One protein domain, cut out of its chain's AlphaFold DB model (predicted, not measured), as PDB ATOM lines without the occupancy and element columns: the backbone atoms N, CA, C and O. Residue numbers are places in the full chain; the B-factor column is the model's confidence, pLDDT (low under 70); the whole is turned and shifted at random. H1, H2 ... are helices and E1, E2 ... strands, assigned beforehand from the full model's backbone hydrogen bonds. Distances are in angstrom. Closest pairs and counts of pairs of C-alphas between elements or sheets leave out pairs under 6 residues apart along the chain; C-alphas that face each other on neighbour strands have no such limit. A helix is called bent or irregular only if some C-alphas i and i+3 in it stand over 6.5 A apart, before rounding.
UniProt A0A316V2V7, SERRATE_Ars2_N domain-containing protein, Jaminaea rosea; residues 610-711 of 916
ATOM      1  N   HIS A 610      37.610  23.679 -37.061       89.25
ATOM      2  CA  HIS A 610      36.595  24.684 -37.366       89.25
ATOM      3  C   HIS A 610      35.551  24.873 -36.253       89.25
ATOM      4  O   HIS A 610      34.722  25.787 -36.344       89.25
ATOM      5  N   GLY A 611      35.606  24.055 -35.195       91.06
ATOM      6  CA  GLY A 611      34.702  24.089 -34.042       91.06
ATOM      7  C   GLY A 611      33.623  23.006 -34.014       91.06
ATOM      8  O   GLY A 611      32.833  22.986 -33.074       91.06
ATOM      9  N   GLY A 612      33.590  22.084 -34.974       93.56
ATOM     10  CA  GLY A 612      32.712  20.912 -34.942       93.56
ATOM     11  C   GLY A 612      33.260  19.808 -34.040       93.56
ATOM     12  O   GLY A 612      34.215  20.016 -33.287       93.56
ATOM     13  N   VAL A 613      32.653  18.629 -34.105       93.94
ATOM     14  CA  VAL A 613      33.072  17.424 -33.381       93.94
ATOM     15  C   VAL A 613      33.128  16.263 -34.366       93.94
ATOM     16  O   VAL A 613      32.103  15.871 -34.920       93.94
ATOM     17  N   ASP A 614      34.319  15.704 -34.569       92.69
ATOM     18  CA  ASP A 614      34.482  14.417 -35.247       92.69
ATOM     19  C   ASP A 614      33.790  13.324 -34.413       92.69
ATOM     20  O   ASP A 614      34.145  13.075 -33.256       92.69
ATOM     21  N   LEU A 615      32.751  12.722 -34.997       90.69
ATOM     22  CA  LEU A 615      31.917  11.721 -34.341       90.69
ATOM     23  C   LEU A 615      32.625  10.365 -34.241       90.69
ATOM     24  O   LEU A 615      32.460   9.678 -33.235       90.69
ATOM     25  N   ASP A 616      33.433   9.995 -35.235       90.06
ATOM     26  CA  ASP A 616      34.126   8.707 -35.259       90.06
ATOM     27  C   ASP A 616      35.282   8.717 -34.260       90.06
ATOM     28  O   ASP A 616      35.431   7.785 -33.466       90.06
ATOM     29  N   LYS A 617      36.029   9.824 -34.196       92.12
ATOM     30  CA  LYS A 617      37.013  10.061 -33.133       92.12
ATOM     31  C   LYS A 617      36.370  10.076 -31.750       92.12
ATOM     32  O   LYS A 617      36.889   9.413 -30.857       92.12
ATOM     33  N   LEU A 618      35.215  10.727 -31.574       92.75
ATOM     34  CA  LEU A 618      34.495  10.689 -30.297       92.75
ATOM     35  C   LEU A 618      34.064   9.262 -29.912       92.75
ATOM     36  O   LEU A 618      34.158   8.902 -28.742       92.75
ATOM     37  N   MET A 619      33.621   8.434 -30.864       92.19
ATOM     38  CA  MET A 619      33.288   7.028 -30.597       92.19
ATOM     39  C   MET A 619      34.523   6.197 -30.214       92.19
ATOM     40  O   MET A 619      34.427   5.353 -29.324       92.19
ATOM     41  N   LEU A 620      35.686   6.451 -30.826       94.00
ATOM     42  CA  LEU A 620      36.954   5.817 -30.439       94.00
ATOM     43  C   LEU A 620      37.426   6.280 -29.049       94.00
ATOM     44  O   LEU A 620      37.853   5.451 -28.244       94.00
ATOM     45  N   ASP A 621      37.290   7.571 -28.735       94.25
ATOM     46  CA  ASP A 621      37.600   8.134 -27.418       94.25
ATOM     47  C   ASP A 621      36.697   7.509 -26.336       94.25
ATOM     48  O   ASP A 621      37.212   7.005 -25.334       94.25
ATOM     49  N   LEU A 622      35.378   7.425 -26.575       94.31
ATOM     50  CA  LEU A 622      34.401   6.738 -25.710       94.31
ATOM     51  C   LEU A 622      34.657   5.226 -25.581       94.31
ATOM     52  O   LEU A 622      34.300   4.632 -24.567       94.31
ATOM     53  N   ALA A 623      35.305   4.593 -26.561       95.06
ATOM     54  CA  ALA A 623      35.704   3.190 -26.477       95.06
ATOM     55  C   ALA A 623      36.964   2.953 -25.616       95.06
ATOM     56  O   ALA A 623      37.230   1.817 -25.216       95.06
ATOM     57  N   THR A 624      37.735   4.000 -25.300       95.06
ATOM     58  CA  THR A 624      39.015   3.900 -24.570       95.06
ATOM     59  C   THR A 624      38.901   3.292 -23.162       95.06
ATOM     60  O   THR A 624      39.720   2.427 -22.847       95.06
ATOM     61  N   PRO A 625      37.907   3.640 -22.313       95.31
ATOM     62  CA  PRO A 625      37.751   3.041 -20.980       95.31
ATOM     63  C   PRO A 625      37.516   1.523 -21.005       95.31
ATOM     64  O   PRO A 625      37.801   0.835 -20.026       95.31
ATOM     65  N   PHE A 626      37.034   0.985 -22.129       95.12
ATOM     66  CA  PHE A 626      36.791  -0.444 -22.326       95.12
ATOM     67  C   PHE A 626      38.010  -1.210 -22.871       95.12
ATOM     68  O   PHE A 626      37.899  -2.397 -23.194       95.12
ATOM     69  N   ALA A 627      39.176  -0.563 -22.962       94.94
ATOM     70  CA  ALA A 627      40.432  -1.169 -23.379       94.94
ATOM     71  C   ALA A 627      41.440  -1.217 -22.219       94.94
ATOM     72  O   ALA A 627      41.927  -0.190 -21.750       94.94
ATOM     73  N   ARG A 628      41.814  -2.424 -21.786       95.56
ATOM     74  CA  ARG A 628      42.851  -2.638 -20.764       95.56
ATOM     75  C   ARG A 628      44.171  -3.026 -21.422       95.56
ATOM     76  O   ARG A 628      44.187  -3.891 -22.293       95.56
ATOM     77  N   GLN A 629      45.284  -2.432 -21.004       95.88
ATOM     78  CA  GLN A 629      46.610  -2.872 -21.442       95.88
ATOM     79  C   GLN A 629      47.095  -4.023 -20.543       95.88
ATOM     80  O   GLN A 629      47.369  -3.824 -19.363       95.88
ATOM     81  N   ASP A 630      47.175  -5.231 -21.106       91.50
ATOM     82  CA  ASP A 630      47.738  -6.438 -20.476       91.50
ATOM     83  C   ASP A 630      49.268  -6.547 -20.721       91.50
ATOM     84  O   ASP A 630      49.932  -7.412 -20.151       91.50
ATOM     85  N   GLY A 631      49.835  -5.694 -21.584       91.12
ATOM     86  CA  GLY A 631      51.270  -5.561 -21.872       91.12
ATOM     87  C   GLY A 631      51.531  -4.594 -23.037       91.12
ATOM     88  O   GLY A 631      50.585  -4.147 -23.680       91.12
ATOM     89  N   GLU A 632      52.797  -4.284 -23.334       88.19
ATOM     90  CA  GLU A 632      53.182  -3.257 -24.329       88.19
ATOM     91  C   GLU A 632      52.492  -3.444 -25.694       88.19
ATOM     92  O   GLU A 632      51.788  -2.545 -26.141       88.19
ATOM     93  N   GLU A 633      52.581  -4.639 -26.291       91.75
ATOM     94  CA  GLU A 633      51.870  -5.023 -27.530       91.75
ATOM     95  C   GLU A 633      50.574  -5.828 -27.269       91.75
ATOM     96  O   GLU A 633      50.175  -6.667 -28.082       91.75
ATOM     97  N   LYS A 634      49.941  -5.686 -26.094       95.19
ATOM     98  CA  LYS A 634      48.787  -6.514 -25.692       95.19
ATOM     99  C   LYS A 634      47.704  -5.679 -25.025       95.19
ATOM    100  O   LYS A 634      47.739  -5.430 -23.824       95.19
ATOM    101  N   HIS A 635      46.688  -5.325 -25.799       96.06
ATOM    102  CA  HIS A 635      45.482  -4.666 -25.308       96.06
ATOM    103  C   HIS A 635      44.295  -5.632 -25.364       96.06
ATOM    104  O   HIS A 635      44.156  -6.407 -26.310       96.06
ATOM    105  N   ARG A 636      43.437  -5.590 -24.348       95.19
ATOM    106  CA  ARG A 636      42.269  -6.453 -24.184       95.19
ATOM    107  C   ARG A 636      40.994  -5.616 -24.152       95.19
ATOM    108  O   ARG A 636      40.935  -4.616 -23.439       95.19
ATOM    109  N   CYS A 637      39.967  -6.050 -24.878       97.00
ATOM    110  CA  CYS A 637      38.602  -5.564 -24.676       97.00
ATOM    111  C   CYS A 637      38.091  -6.030 -23.304       97.00
ATOM    112  O   CYS A 637      38.261  -7.199 -22.982       97.00
ATOM    113  N   VAL A 638      37.491  -5.153 -22.494       95.81
ATOM    114  CA  VAL A 638      36.911  -5.509 -21.177       95.81
ATOM    115  C   VAL A 638      35.424  -5.150 -21.053       95.81
ATOM    116  O   VAL A 638      34.887  -5.066 -19.949       95.81
ATOM    117  N   VAL A 639      34.745  -4.954 -22.188       94.94
ATOM    118  CA  VAL A 639      33.295  -4.717 -22.256       94.94
ATOM    119  C   VAL A 639      32.522  -5.864 -21.600       94.94
ATOM    120  O   VAL A 639      32.752  -7.025 -21.930       94.94
ATOM    121  N   GLN A 640      31.552  -5.547 -20.741       92.81
ATOM    122  CA  GLN A 640      30.547  -6.517 -20.297       92.81
ATOM    123  C   GLN A 640      29.511  -6.724 -21.407       92.81
ATOM    124  O   GLN A 640      28.876  -5.768 -21.844       92.81
ATOM    125  N   VAL A 641      29.327  -7.964 -21.854       90.25
ATOM    126  CA  VAL A 641      28.279  -8.361 -22.805       90.25
ATOM    127  C   VAL A 641      27.320  -9.352 -22.159       90.25
ATOM    128  O   VAL A 641      27.691 -10.056 -21.217       90.25
ATOM    129  N   VAL A 642      26.102  -9.449 -22.692       87.00
ATOM    130  CA  VAL A 642      25.156 -10.505 -22.309       87.00
ATOM    131  C   VAL A 642      25.782 -11.877 -22.581       87.00
ATOM    132  O   VAL A 642      26.534 -12.078 -23.545       87.00
ATOM    133  N   ASN A 643      25.535 -12.824 -21.683       87.06
ATOM    134  CA  ASN A 643      26.048 -14.174 -21.797       87.06
ATOM    135  C   ASN A 643      25.013 -15.090 -22.481       87.06
ATOM    136  O   ASN A 643      24.051 -15.495 -21.828       87.06
ATOM    137  N   PRO A 644      25.222 -15.520 -23.740       84.88
ATOM    138  CA  PRO A 644      24.254 -16.361 -24.448       84.88
ATOM    139  C   PRO A 644      24.073 -17.744 -23.810       84.88
ATOM    140  O   PRO A 644      23.078 -18.413 -24.059       84.88
ATOM    141  N   ALA A 645      25.004 -18.185 -22.952       84.69
ATOM    142  CA  ALA A 645      24.826 -19.403 -22.167       84.69
ATOM    143  C   ALA A 645      23.810 -19.231 -21.017       84.69
ATOM    144  O   ALA A 645      23.167 -20.203 -20.637       84.69
ATOM    145  N   HIS A 646      23.640 -18.013 -20.488       83.81
ATOM    146  CA  HIS A 646      22.607 -17.684 -19.499       83.81
ATOM    147  C   HIS A 646      21.240 -17.529 -20.173       83.81
ATOM    148  O   HIS A 646      20.262 -18.108 -19.715       83.81
ATOM    149  N   GLU A 647      21.177 -16.818 -21.305       87.81
ATOM    150  CA  GLU A 647      19.952 -16.716 -22.116       87.81
ATOM    151  C   GLU A 647      19.447 -18.101 -22.540       87.81
ATOM    152  O   GLU A 647      18.258 -18.390 -22.423       87.81
ATOM    153  N   LYS A 648      20.360 -18.994 -22.946       89.62
ATOM    154  CA  LYS A 648      20.036 -20.387 -23.263       89.62
ATOM    155  C   LYS A 648      19.528 -21.169 -22.046       89.62
ATOM    156  O   LYS A 648      18.539 -21.876 -22.182       89.62
ATOM    157  N   ALA A 649      20.144 -21.023 -20.870       84.56
ATOM    158  CA  ALA A 649      19.681 -21.688 -19.648       84.56
ATOM    159  C   ALA A 649      18.272 -21.223 -19.222       84.56
ATOM    160  O   ALA A 649      17.429 -22.053 -18.885       84.56
ATOM    161  N   LEU A 650      17.987 -19.917 -19.317       86.81
ATOM    162  CA  LEU A 650      16.645 -19.365 -19.090       86.81
ATOM    163  C   LEU A 650      15.627 -19.883 -20.119       86.81
ATOM    164  O   LEU A 650      14.512 -20.246 -19.748       86.81
ATOM    165  N   ALA A 651      16.000 -19.958 -21.402       89.19
ATOM    166  CA  ALA A 651      15.146 -20.509 -22.458       89.19
ATOM    167  C   ALA A 651      14.895 -22.023 -22.299       89.19
ATOM    168  O   ALA A 651      13.839 -22.517 -22.688       89.19
ATOM    169  N   GLU A 652      15.833 -22.750 -21.687       91.81
ATOM    170  CA  GLU A 652      15.694 -24.160 -21.290       91.81
ATOM    171  C   GLU A 652      14.926 -24.338 -19.960       91.81
ATOM    172  O   GLU A 652      14.720 -25.465 -19.512       91.81
ATOM    173  N   GLY A 653      14.438 -23.245 -19.359       86.62
ATOM    174  CA  GLY A 653      13.539 -23.250 -18.202       86.62
ATOM    175  C   GLY A 653      14.221 -23.299 -16.833       86.62
ATOM    176  O   GLY A 653      13.526 -23.453 -15.828       86.62
ATOM    177  N   MET A 654      15.550 -23.160 -16.765       84.44
ATOM    178  CA  MET A 654      16.270 -23.050 -15.491       84.44
ATOM    179  C   MET A 654      15.978 -21.703 -14.821       84.44
ATOM    180  O   MET A 654      15.879 -20.671 -15.490       84.44
ATOM    181  N   ALA A 655      15.863 -21.688 -13.492       85.00
ATOM    182  CA  ALA A 655      15.699 -20.439 -12.750       85.00
ATOM    183  C   ALA A 655      17.026 -19.663 -12.695       85.00
ATOM    184  O   ALA A 655      18.085 -20.266 -12.551       85.00
ATOM    185  N   ALA A 656      16.978 -18.327 -12.751       81.50
ATOM    186  CA  ALA A 656      18.177 -17.476 -12.798       81.50
ATOM    187  C   ALA A 656      19.169 -17.708 -11.634       81.50
ATOM    188  O   ALA A 656      20.372 -17.530 -11.811       81.50
ATOM    189  N   ASP A 657      18.665 -18.136 -10.473       83.56
ATOM    190  CA  ASP A 657      19.444 -18.409  -9.260       83.56
ATOM    191  C   ASP A 657      19.841 -19.898  -9.086       83.56
ATOM    192  O   ASP A 657      20.361 -20.272  -8.031       83.56
ATOM    193  N   GLU A 658      19.588 -20.786 -10.063       85.31
ATOM    194  CA  GLU A 658      19.922 -22.213  -9.911       85.31
ATOM    195  C   GLU A 658      21.440 -22.499  -9.964       85.31
ATOM    196  O   GLU A 658      22.158 -21.971 -10.822       85.31
ATOM    197  N   PRO A 659      21.953 -23.400  -9.098       82.12
ATOM    198  CA  PRO A 659      23.371 -23.745  -9.031       82.12
ATOM    199  C   PRO A 659      23.816 -24.555 -10.259       82.12
ATOM    200  O   PRO A 659      23.796 -25.785 -10.272       82.12
ATOM    201  N   GLY A 660      24.252 -23.838 -11.291       82.94
ATOM    202  CA  GLY A 660      24.654 -24.383 -12.589       82.94
ATOM    203  C   GLY A 660      24.409 -23.403 -13.736       82.94
ATOM    204  O   GLY A 660      25.090 -23.479 -14.759       82.94
ATOM    205  N   VAL A 661      23.500 -22.441 -13.544       83.06
ATOM    206  CA  VAL A 661      23.257 -21.352 -14.492       83.06
ATOM    207  C   VAL A 661      24.481 -20.419 -14.526       83.06
ATOM    208  O   VAL A 661      24.936 -19.953 -13.478       83.06
ATOM    209  N   PRO A 662      25.077 -20.153 -15.704       84.44
ATOM    210  CA  PRO A 662      26.216 -19.245 -15.820       84.44
ATOM    211  C   PRO A 662      25.753 -17.783 -15.665       84.44
ATOM    212  O   PRO A 662      24.601 -17.485 -15.965       84.44
ATOM    213  N   PRO A 663      26.618 -16.839 -15.248       86.25
ATOM    214  CA  PRO A 663      26.198 -15.470 -14.935       86.25
ATOM    215  C   PRO A 663      25.586 -14.731 -16.144       86.25
ATOM    216  O   PRO A 663      26.002 -14.992 -17.278       86.25
ATOM    217  N   PRO A 664      24.654 -13.777 -15.920       84.62
ATOM    218  CA  PRO A 664      23.912 -13.072 -16.975       84.62
ATOM    219  C   PRO A 664      24.791 -12.268 -17.932       84.62
ATOM    220  O   PRO A 664      24.451 -12.103 -19.104       84.62
ATOM    221  N   THR A 665      25.939 -11.797 -17.454       88.69
ATOM    222  CA  THR A 665      26.945 -11.103 -18.255       88.69
ATOM    223  C   THR A 665      28.284 -11.821 -18.200       88.69
ATOM    224  O   THR A 665      28.610 -12.544 -17.256       88.69
ATOM    225  N   LYS A 666      29.079 -11.611 -19.247       90.62
ATOM    226  CA  LYS A 666      30.483 -12.007 -19.330       90.62
ATOM    227  C   LYS A 666      31.293 -10.843 -19.884       90.62
ATOM    228  O   LYS A 666      30.822 -10.123 -20.762       90.62
ATOM    229  N   THR A 667      32.541 -10.705 -19.461       92.00
ATOM    230  CA  THR A 667      33.478  -9.831 -20.170       92.00
ATOM    231  C   THR A 667      33.750 -10.398 -21.561       92.00
ATOM    232  O   THR A 667      34.140 -11.562 -21.686       92.00
ATOM    233  N   CYS A 668      33.624  -9.576 -22.601       93.19
ATOM    234  CA  CYS A 668      34.433  -9.768 -23.798       93.19
ATOM    235  C   CYS A 668      35.905  -9.772 -23.365       93.19
ATOM    236  O   CYS A 668      36.278  -9.038 -22.453       93.19
ATOM    237  N   ASP A 669      36.724 -10.631 -23.963       92.50
ATOM    238  CA  ASP A 669      38.080 -10.912 -23.488       92.50
ATOM    239  C   ASP A 669      39.135 -10.835 -24.604       92.50
ATOM    240  O   ASP A 669      40.307 -11.145 -24.376       92.50
ATOM    241  N   LYS A 670      38.724 -10.421 -25.808       95.25
ATOM    242  CA  LYS A 670      39.530 -10.451 -27.035       95.25
ATOM    243  C   LYS A 670      40.792  -9.593 -26.926       95.25
ATOM    244  O   LYS A 670      40.750  -8.453 -26.458       95.25
ATOM    245  N   LEU A 671      41.901 -10.156 -27.407       95.69
ATOM    246  CA  LEU A 671      43.246  -9.579 -27.374       95.69
ATOM    247  C   LEU A 671      43.657  -9.007 -28.737       95.69
ATOM    248  O   LEU A 671      43.430  -9.624 -29.776       95.69
ATOM    249  N   PHE A 672      44.318  -7.852 -28.711       97.31
ATOM    250  CA  PHE A 672      44.746  -7.078 -29.873       97.31
ATOM    251  C   PHE A 672      46.147  -6.491 -29.658       97.31
ATOM    252  O   PHE A 672      46.570  -6.272 -28.523       97.31
ATOM    253  N   ARG A 673      46.860  -6.191 -30.753       96.06
ATOM    254  CA  ARG A 673      48.243  -5.672 -30.696       96.06
ATOM    255  C   ARG A 673      48.371  -4.187 -30.337       96.06
ATOM    256  O   ARG A 673      49.452  -3.759 -29.963       96.06
ATOM    257  N   ALA A 674      47.299  -3.406 -30.469       95.75
ATOM    258  CA  ALA A 674      47.303  -1.964 -30.221       95.75
ATOM    259  C   ALA A 674      45.924  -1.475 -29.758       95.75
ATOM    260  O   ALA A 674      44.899  -2.038 -30.159       95.75
ATOM    261  N   LEU A 675      45.904  -0.395 -28.971       95.19
ATOM    262  CA  LEU A 675      44.696   0.245 -28.432       95.19
ATOM    263  C   LEU A 675      43.628   0.533 -29.504       95.19
ATOM    264  O   LEU A 675      42.464   0.189 -29.312       95.19
ATOM    265  N   VAL A 676      44.032   1.072 -30.660       95.50
ATOM    266  CA  VAL A 676      43.122   1.450 -31.761       95.50
ATOM    267  C   VAL A 676      42.330   0.258 -32.308       95.50
ATOM    268  O   VAL A 676      41.181   0.412 -32.720       95.50
ATOM    269  N   PHE A 677      42.891  -0.955 -32.271       96.94
ATOM    270  CA  PHE A 677      42.155  -2.158 -32.663       96.94
ATOM    271  C   PHE A 677      41.120  -2.577 -31.612       96.94
ATOM    272  O   PHE A 677      40.068  -3.085 -31.992       96.94
ATOM    273  N   VAL A 678      41.365  -2.318 -30.319       96.75
ATOM    274  CA  VAL A 678      40.345  -2.508 -29.274       96.75
ATOM    275  C   VAL A 678      39.231  -1.480 -29.432       96.75
ATOM    276  O   VAL A 678      38.071  -1.871 -29.468       96.75
ATOM    277  N   GLN A 679      39.566  -0.196 -29.612       95.94
ATOM    278  CA  GLN A 679      38.575   0.866 -29.827       95.94
ATOM    279  C   GLN A 679      37.678   0.542 -31.036       95.94
ATOM    280  O   GLN A 679      36.464   0.431 -30.890       95.94
ATOM    281  N   LYS A 680      38.269   0.248 -32.208       96.50
ATOM    282  CA  LYS A 680      37.517  -0.168 -33.410       96.50
ATOM    283  C   LYS A 680      36.713  -1.456 -33.200       96.50
ATOM    284  O   LYS A 680      35.609  -1.578 -33.725       96.50
ATOM    285  N   HIS A 681      37.221  -2.421 -32.430       96.50
ATOM    286  CA  HIS A 681      36.460  -3.622 -32.080       96.50
ATOM    287  C   HIS A 681      35.230  -3.294 -31.220       96.50
ATOM    288  O   HIS A 681      34.156  -3.826 -31.505       96.50
ATOM    289  N   VAL A 682      35.372  -2.429 -30.213       96.25
ATOM    290  CA  VAL A 682      34.272  -1.978 -29.349       96.25
ATOM    291  C   VAL A 682      33.215  -1.256 -30.184       96.25
ATOM    292  O   VAL A 682      32.069  -1.697 -30.186       96.25
ATOM    293  N   CYS A 683      33.590  -0.265 -31.000       94.88
ATOM    294  CA  CYS A 683      32.650   0.430 -31.891       94.88
ATOM    295  C   CYS A 683      31.908  -0.522 -32.854       94.88
ATOM    296  O   CYS A 683      30.724  -0.329 -33.111       94.88
ATOM    297  N   ASN A 684      32.569  -1.577 -33.352       95.62
ATOM    298  CA  ASN A 684      32.005  -2.479 -34.371       95.62
ATOM    299  C   ASN A 684      31.289  -3.731 -33.827       95.62
ATOM    300  O   ASN A 684      30.655  -4.446 -34.608       95.62
ATOM    301  N   LYS A 685      31.447  -4.082 -32.543       95.19
ATOM    302  CA  LYS A 685      30.878  -5.315 -31.942       95.19
ATOM    303  C   LYS A 685      30.240  -5.127 -30.565       95.19
ATOM    304  O   LYS A 685      29.628  -6.066 -30.065       95.19
ATOM    305  N   HIS A 686      30.379  -3.946 -29.978       94.12
ATOM    306  CA  HIS A 686      29.760  -3.512 -28.723       94.12
ATOM    307  C   HIS A 686      29.119  -2.127 -28.921       94.12
ATOM    308  O   HIS A 686      29.152  -1.266 -28.042       94.12
ATOM    309  N   ARG A 687      28.588  -1.912 -30.133       92.31
ATOM    310  CA  ARG A 687      28.092  -0.631 -30.637       92.31
ATOM    311  C   ARG A 687      27.010  -0.045 -29.733       92.31
ATOM    312  O   ARG A 687      27.049   1.145 -29.452       92.31
ATOM    313  N   ASP A 688      26.130  -0.895 -29.218       91.00
ATOM    314  CA  ASP A 688      24.978  -0.533 -28.382       91.00
ATOM    315  C   ASP A 688      25.401   0.196 -27.095       91.00
ATOM    316  O   ASP A 688      24.715   1.101 -26.628       91.00
ATOM    317  N   ILE A 689      26.577  -0.140 -26.550       91.44
ATOM    318  CA  ILE A 689      27.145   0.517 -25.364       91.44
ATOM    319  C   ILE A 689      27.710   1.894 -25.726       91.44
ATOM    320  O   ILE A 689      27.502   2.850 -24.987       91.44
ATOM    321  N   ILE A 690      28.366   2.030 -26.883       92.06
ATOM    322  CA  ILE A 690      28.866   3.326 -27.367       92.06
ATOM    323  C   ILE A 690      27.710   4.248 -27.776       92.06
ATOM    324  O   ILE A 690      27.767   5.446 -27.518       92.06
ATOM    325  N   GLU A 691      26.639   3.714 -28.365       90.25
ATOM    326  CA  GLU A 691      25.439   4.490 -28.692       90.25
ATOM    327  C   GLU A 691      24.589   4.814 -27.452       90.25
ATOM    328  O   GLU A 691      23.979   5.881 -27.425       90.25
ATOM    329  N   GLY A 692      24.635   3.991 -26.397       89.75
ATOM    330  CA  GLY A 692      24.075   4.307 -25.077       89.75
ATOM    331  C   GLY A 692      24.843   5.404 -24.322       89.75
ATOM    332  O   GLY A 692      24.231   6.362 -23.860       89.75
ATOM    333  N   GLU A 693      26.176   5.310 -24.247       88.56
ATOM    334  CA  GLU A 693      27.068   6.325 -23.641       88.56
ATOM    335  C   GLU A 693      27.073   7.655 -24.414       88.56
ATOM    336  O   GLU A 693      27.245   8.742 -23.850       88.56
ATOM    337  N   LEU A 694      26.887   7.593 -25.735       90.25
ATOM    338  CA  LEU A 694      26.675   8.781 -26.547       90.25
ATOM    339  C   LEU A 694      25.266   9.343 -26.304       90.25
ATOM    340  O   LEU A 694      25.139  10.519 -25.973       90.25
ATOM    341  N   GLY A 695      24.233   8.514 -26.446       90.31
ATOM    342  CA  GLY A 695      22.827   8.906 -26.422       90.31
ATOM    343  C   GLY A 695      22.370   9.557 -27.733       90.31
ATOM    344  O   GLY A 695      23.075  10.376 -28.333       90.31
ATOM    345  N   GLU A 696      21.155   9.231 -28.177       87.31
ATOM    346  CA  GLU A 696      20.595   9.721 -29.447       87.31
ATOM    347  C   GLU A 696      20.539  11.253 -29.514       87.31
ATOM    348  O   GLU A 696      20.962  11.842 -30.508       87.31
ATOM    349  N   GLY A 697      20.118  11.909 -28.425       90.00
ATOM    350  CA  GLY A 697      20.053  13.371 -28.341       90.00
ATOM    351  C   GLY A 697      21.413  14.049 -28.536       90.00
ATOM    352  O   GLY A 697      21.522  14.990 -29.315       90.00
ATOM    353  N   ARG A 698      22.485  13.529 -27.922       92.00
ATOM    354  CA  ARG A 698      23.852  14.060 -28.100       92.00
ATOM    355  C   ARG A 698      24.382  13.791 -29.509       92.00
ATOM    356  O   ARG A 698      25.098  14.620 -30.065       92.00
ATOM    357  N   LYS A 699      24.028  12.644 -30.099       91.56
ATOM    358  CA  LYS A 699      24.361  12.290 -31.487       91.56
ATOM    359  C   LYS A 699      23.674  13.234 -32.482       91.56
ATOM    360  O   LYS A 699      24.309  13.663 -33.445       91.56
ATOM    361  N   ALA A 700      22.413  13.595 -32.232       92.06
ATOM    362  CA  ALA A 700      21.676  14.601 -32.993       92.06
ATOM    363  C   ALA A 700      22.272  16.008 -32.807       92.06
ATOM    364  O   ALA A 700      22.564  16.673 -33.799       92.06
ATOM    365  N   ASP A 701      22.564  16.415 -31.568       94.00
ATOM    366  CA  ASP A 701      23.223  17.686 -31.238       94.00
ATOM    367  C   ASP A 701      24.585  17.838 -31.936       94.00
ATOM    368  O   ASP A 701      24.878  18.890 -32.503       94.00
ATOM    369  N   ILE A 702      25.408  16.783 -31.971       94.81
ATOM    370  CA  ILE A 702      26.693  16.786 -32.689       94.81
ATOM    371  C   ILE A 702      26.484  16.940 -34.198       94.81
ATOM    372  O   ILE A 702      27.172  17.749 -34.824       94.81
ATOM    373  N   LYS A 703      25.526  16.219 -34.798       94.19
ATOM    374  CA  LYS A 703      25.181  16.404 -36.219       94.19
ATOM    375  C   LYS A 703      24.714  17.840 -36.496       94.19
ATOM    376  O   LYS A 703      25.137  18.427 -37.488       94.19
ATOM    377  N   TYR A 704      23.894  18.412 -35.615       95.19
ATOM    378  CA  TYR A 704      23.346  19.763 -35.739       95.19
ATOM    379  C   TYR A 704      24.445  20.836 -35.635       95.19
ATOM    380  O   TYR A 704      24.559  21.691 -36.516       95.19
ATOM    381  N   LEU A 705      25.318  20.740 -34.627       96.19
ATOM    382  CA  LEU A 705      26.517  21.572 -34.506       96.19
ATOM    383  C   LEU A 705      27.389  21.460 -35.765       96.19
ATOM    384  O   LEU A 705      27.789  22.475 -36.329       96.19
ATOM    385  N   ASN A 706      27.650  20.242 -36.241       95.44
ATOM    386  CA  ASN A 706      28.473  20.009 -37.427       95.44
ATOM    387  C   ASN A 706      27.858  20.602 -38.703       95.44
ATOM    388  O   ASN A 706      28.596  21.156 -39.516       95.44
ATOM    389  N   ASN A 707      26.532  20.553 -38.866       94.69
ATOM    390  CA  ASN A 707      25.844  21.188 -39.993       94.69
ATOM    391  C   ASN A 707      26.016  22.719 -39.975       94.69
ATOM    392  O   ASN A 707      26.331  23.326 -40.995       94.69
ATOM    393  N   TYR A 708      25.910  23.339 -38.796       95.88
ATOM    394  CA  TYR A 708      26.207  24.764 -38.618       95.88
ATOM    395  C   TYR A 708      27.686  25.106 -38.887       95.88
ATOM    396  O   TYR A 708      27.971  26.110 -39.537       95.88
ATOM    397  N   ILE A 709      28.639  24.279 -38.440       95.44
ATOM    398  CA  ILE A 709      30.081  24.519 -38.639       95.44
ATOM    399  C   ILE A 709      30.522  24.325 -40.101       95.44
ATOM    400  O   ILE A 709      31.465  24.993 -40.536       95.44
ATOM    401  N   ARG A 710      29.848  23.454 -40.864       93.25
ATOM    402  CA  ARG A 710      30.124  23.226 -42.295       93.25
ATOM    403  C   ARG A 710      29.808  24.428 -43.182       93.25
ATOM    404  O   ARG A 710      30.459  24.572 -44.209       93.25
ATOM    405  N   ASP A 711      28.890  25.317 -42.794       93.56
ATOM    406  CA  ASP A 711      28.637  26.547 -43.556       93.56
ATOM    407  C   ASP A 711      29.856  27.503 -43.470       93.56
ATOM    408  O   ASP A 711      30.158  28.043 -42.391       93.56
TER     409      ASP A 711
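Overview. This is residues 610 to 711 of the 916 residues of the protein "SERRATE_Ars2_N domain-containing protein" of Jaminaea rosea (UniProt A0A316V2V7). The model is flat and spreads like a V from a small core in which H3 packs over the hairpin of E1 and E2 and crosses H1. One arm holds H5, reached through H4, with the first printed residues, 610 to 614, near it; the other is a narrow two-strand ribbon, E3 and E4, tipped by H2 and the loop of residues 652 to 664. The printed part has 102 residues, with five named helices and four named strands in the order H1 E1 E2 E3 H2 E4 H3 H4 H5, in a mixed class of helices and strands. Each of the two sheets has two strands, E1 - E2 and E3 - E4, both antiparallel. The whole is loose, with a radius of gyration of the C-alphas of 18.0 A and spans of 60 by 36 by 15 A.

Arrangement. H1, residues 615 to 626, is only just irregular: C-alphas 622 and 625 are 6.9 A apart. E1, residues 627 to 631, and E2, residues 634 to 637, form an antiparallel hairpin at 153 degrees, with N 628 and O 636 within hydrogen-bond range at 2.9 A. E2 runs on into E3, residues 640 to 642, across a break of 2 residues, at 45 degrees. H2, residues 644 to 651, touches no helix. E4, residues 665 to 667, is the antiparallel neighbour of E3, with N 641 and O 666 2.8 A apart. Residues 671 to 672 pair antiparallel with residues 635 to 636 of E2. H3, residues 675 to 685, touches H1 about perpendicular, at 77 degrees; their closest C-alphas, of Ala 623 and Gln 679, are 5.0 A apart. The closest C-alphas of H3 and E2, of Val 678 and Cys 637, are 5.8 A apart. H4, residues 687 to 694, touches residues 619 to 623 of H1 alone, closest at the C-alphas of Met 619 and Ile 690, 6.6 A. H5, residues 696 to 710, and H4 meet only through their link. H5 and H1 are close but not clearly touching, with the C-alphas of Leu 615 and Ile 702 7.5 A apart. Every O i to N i+4 pair is within hydrogen-bond range in H2, H3, H4 and H5, and 6 of 8 are in H1.

Along the chain. H1 begins at C-alpha 615, (31.917, 11.721, -34.341), and measures 17.8 A from first to last C-alpha. E1 measures 11.8 A, H3 15.3 A and H5 20.9 A. H5 ends at C-alpha 710, (30.124, 23.226, -42.295).

Size, cuts and confidence. The C-alphas of Pro 659 and Asp 711, the two farthest apart, are 61.2 A apart. The printed part has no cut. The link from H2 to E4, 13 residues, is long. The mean pLDDT of the printed part is 91.7, and no printed residue is under 70.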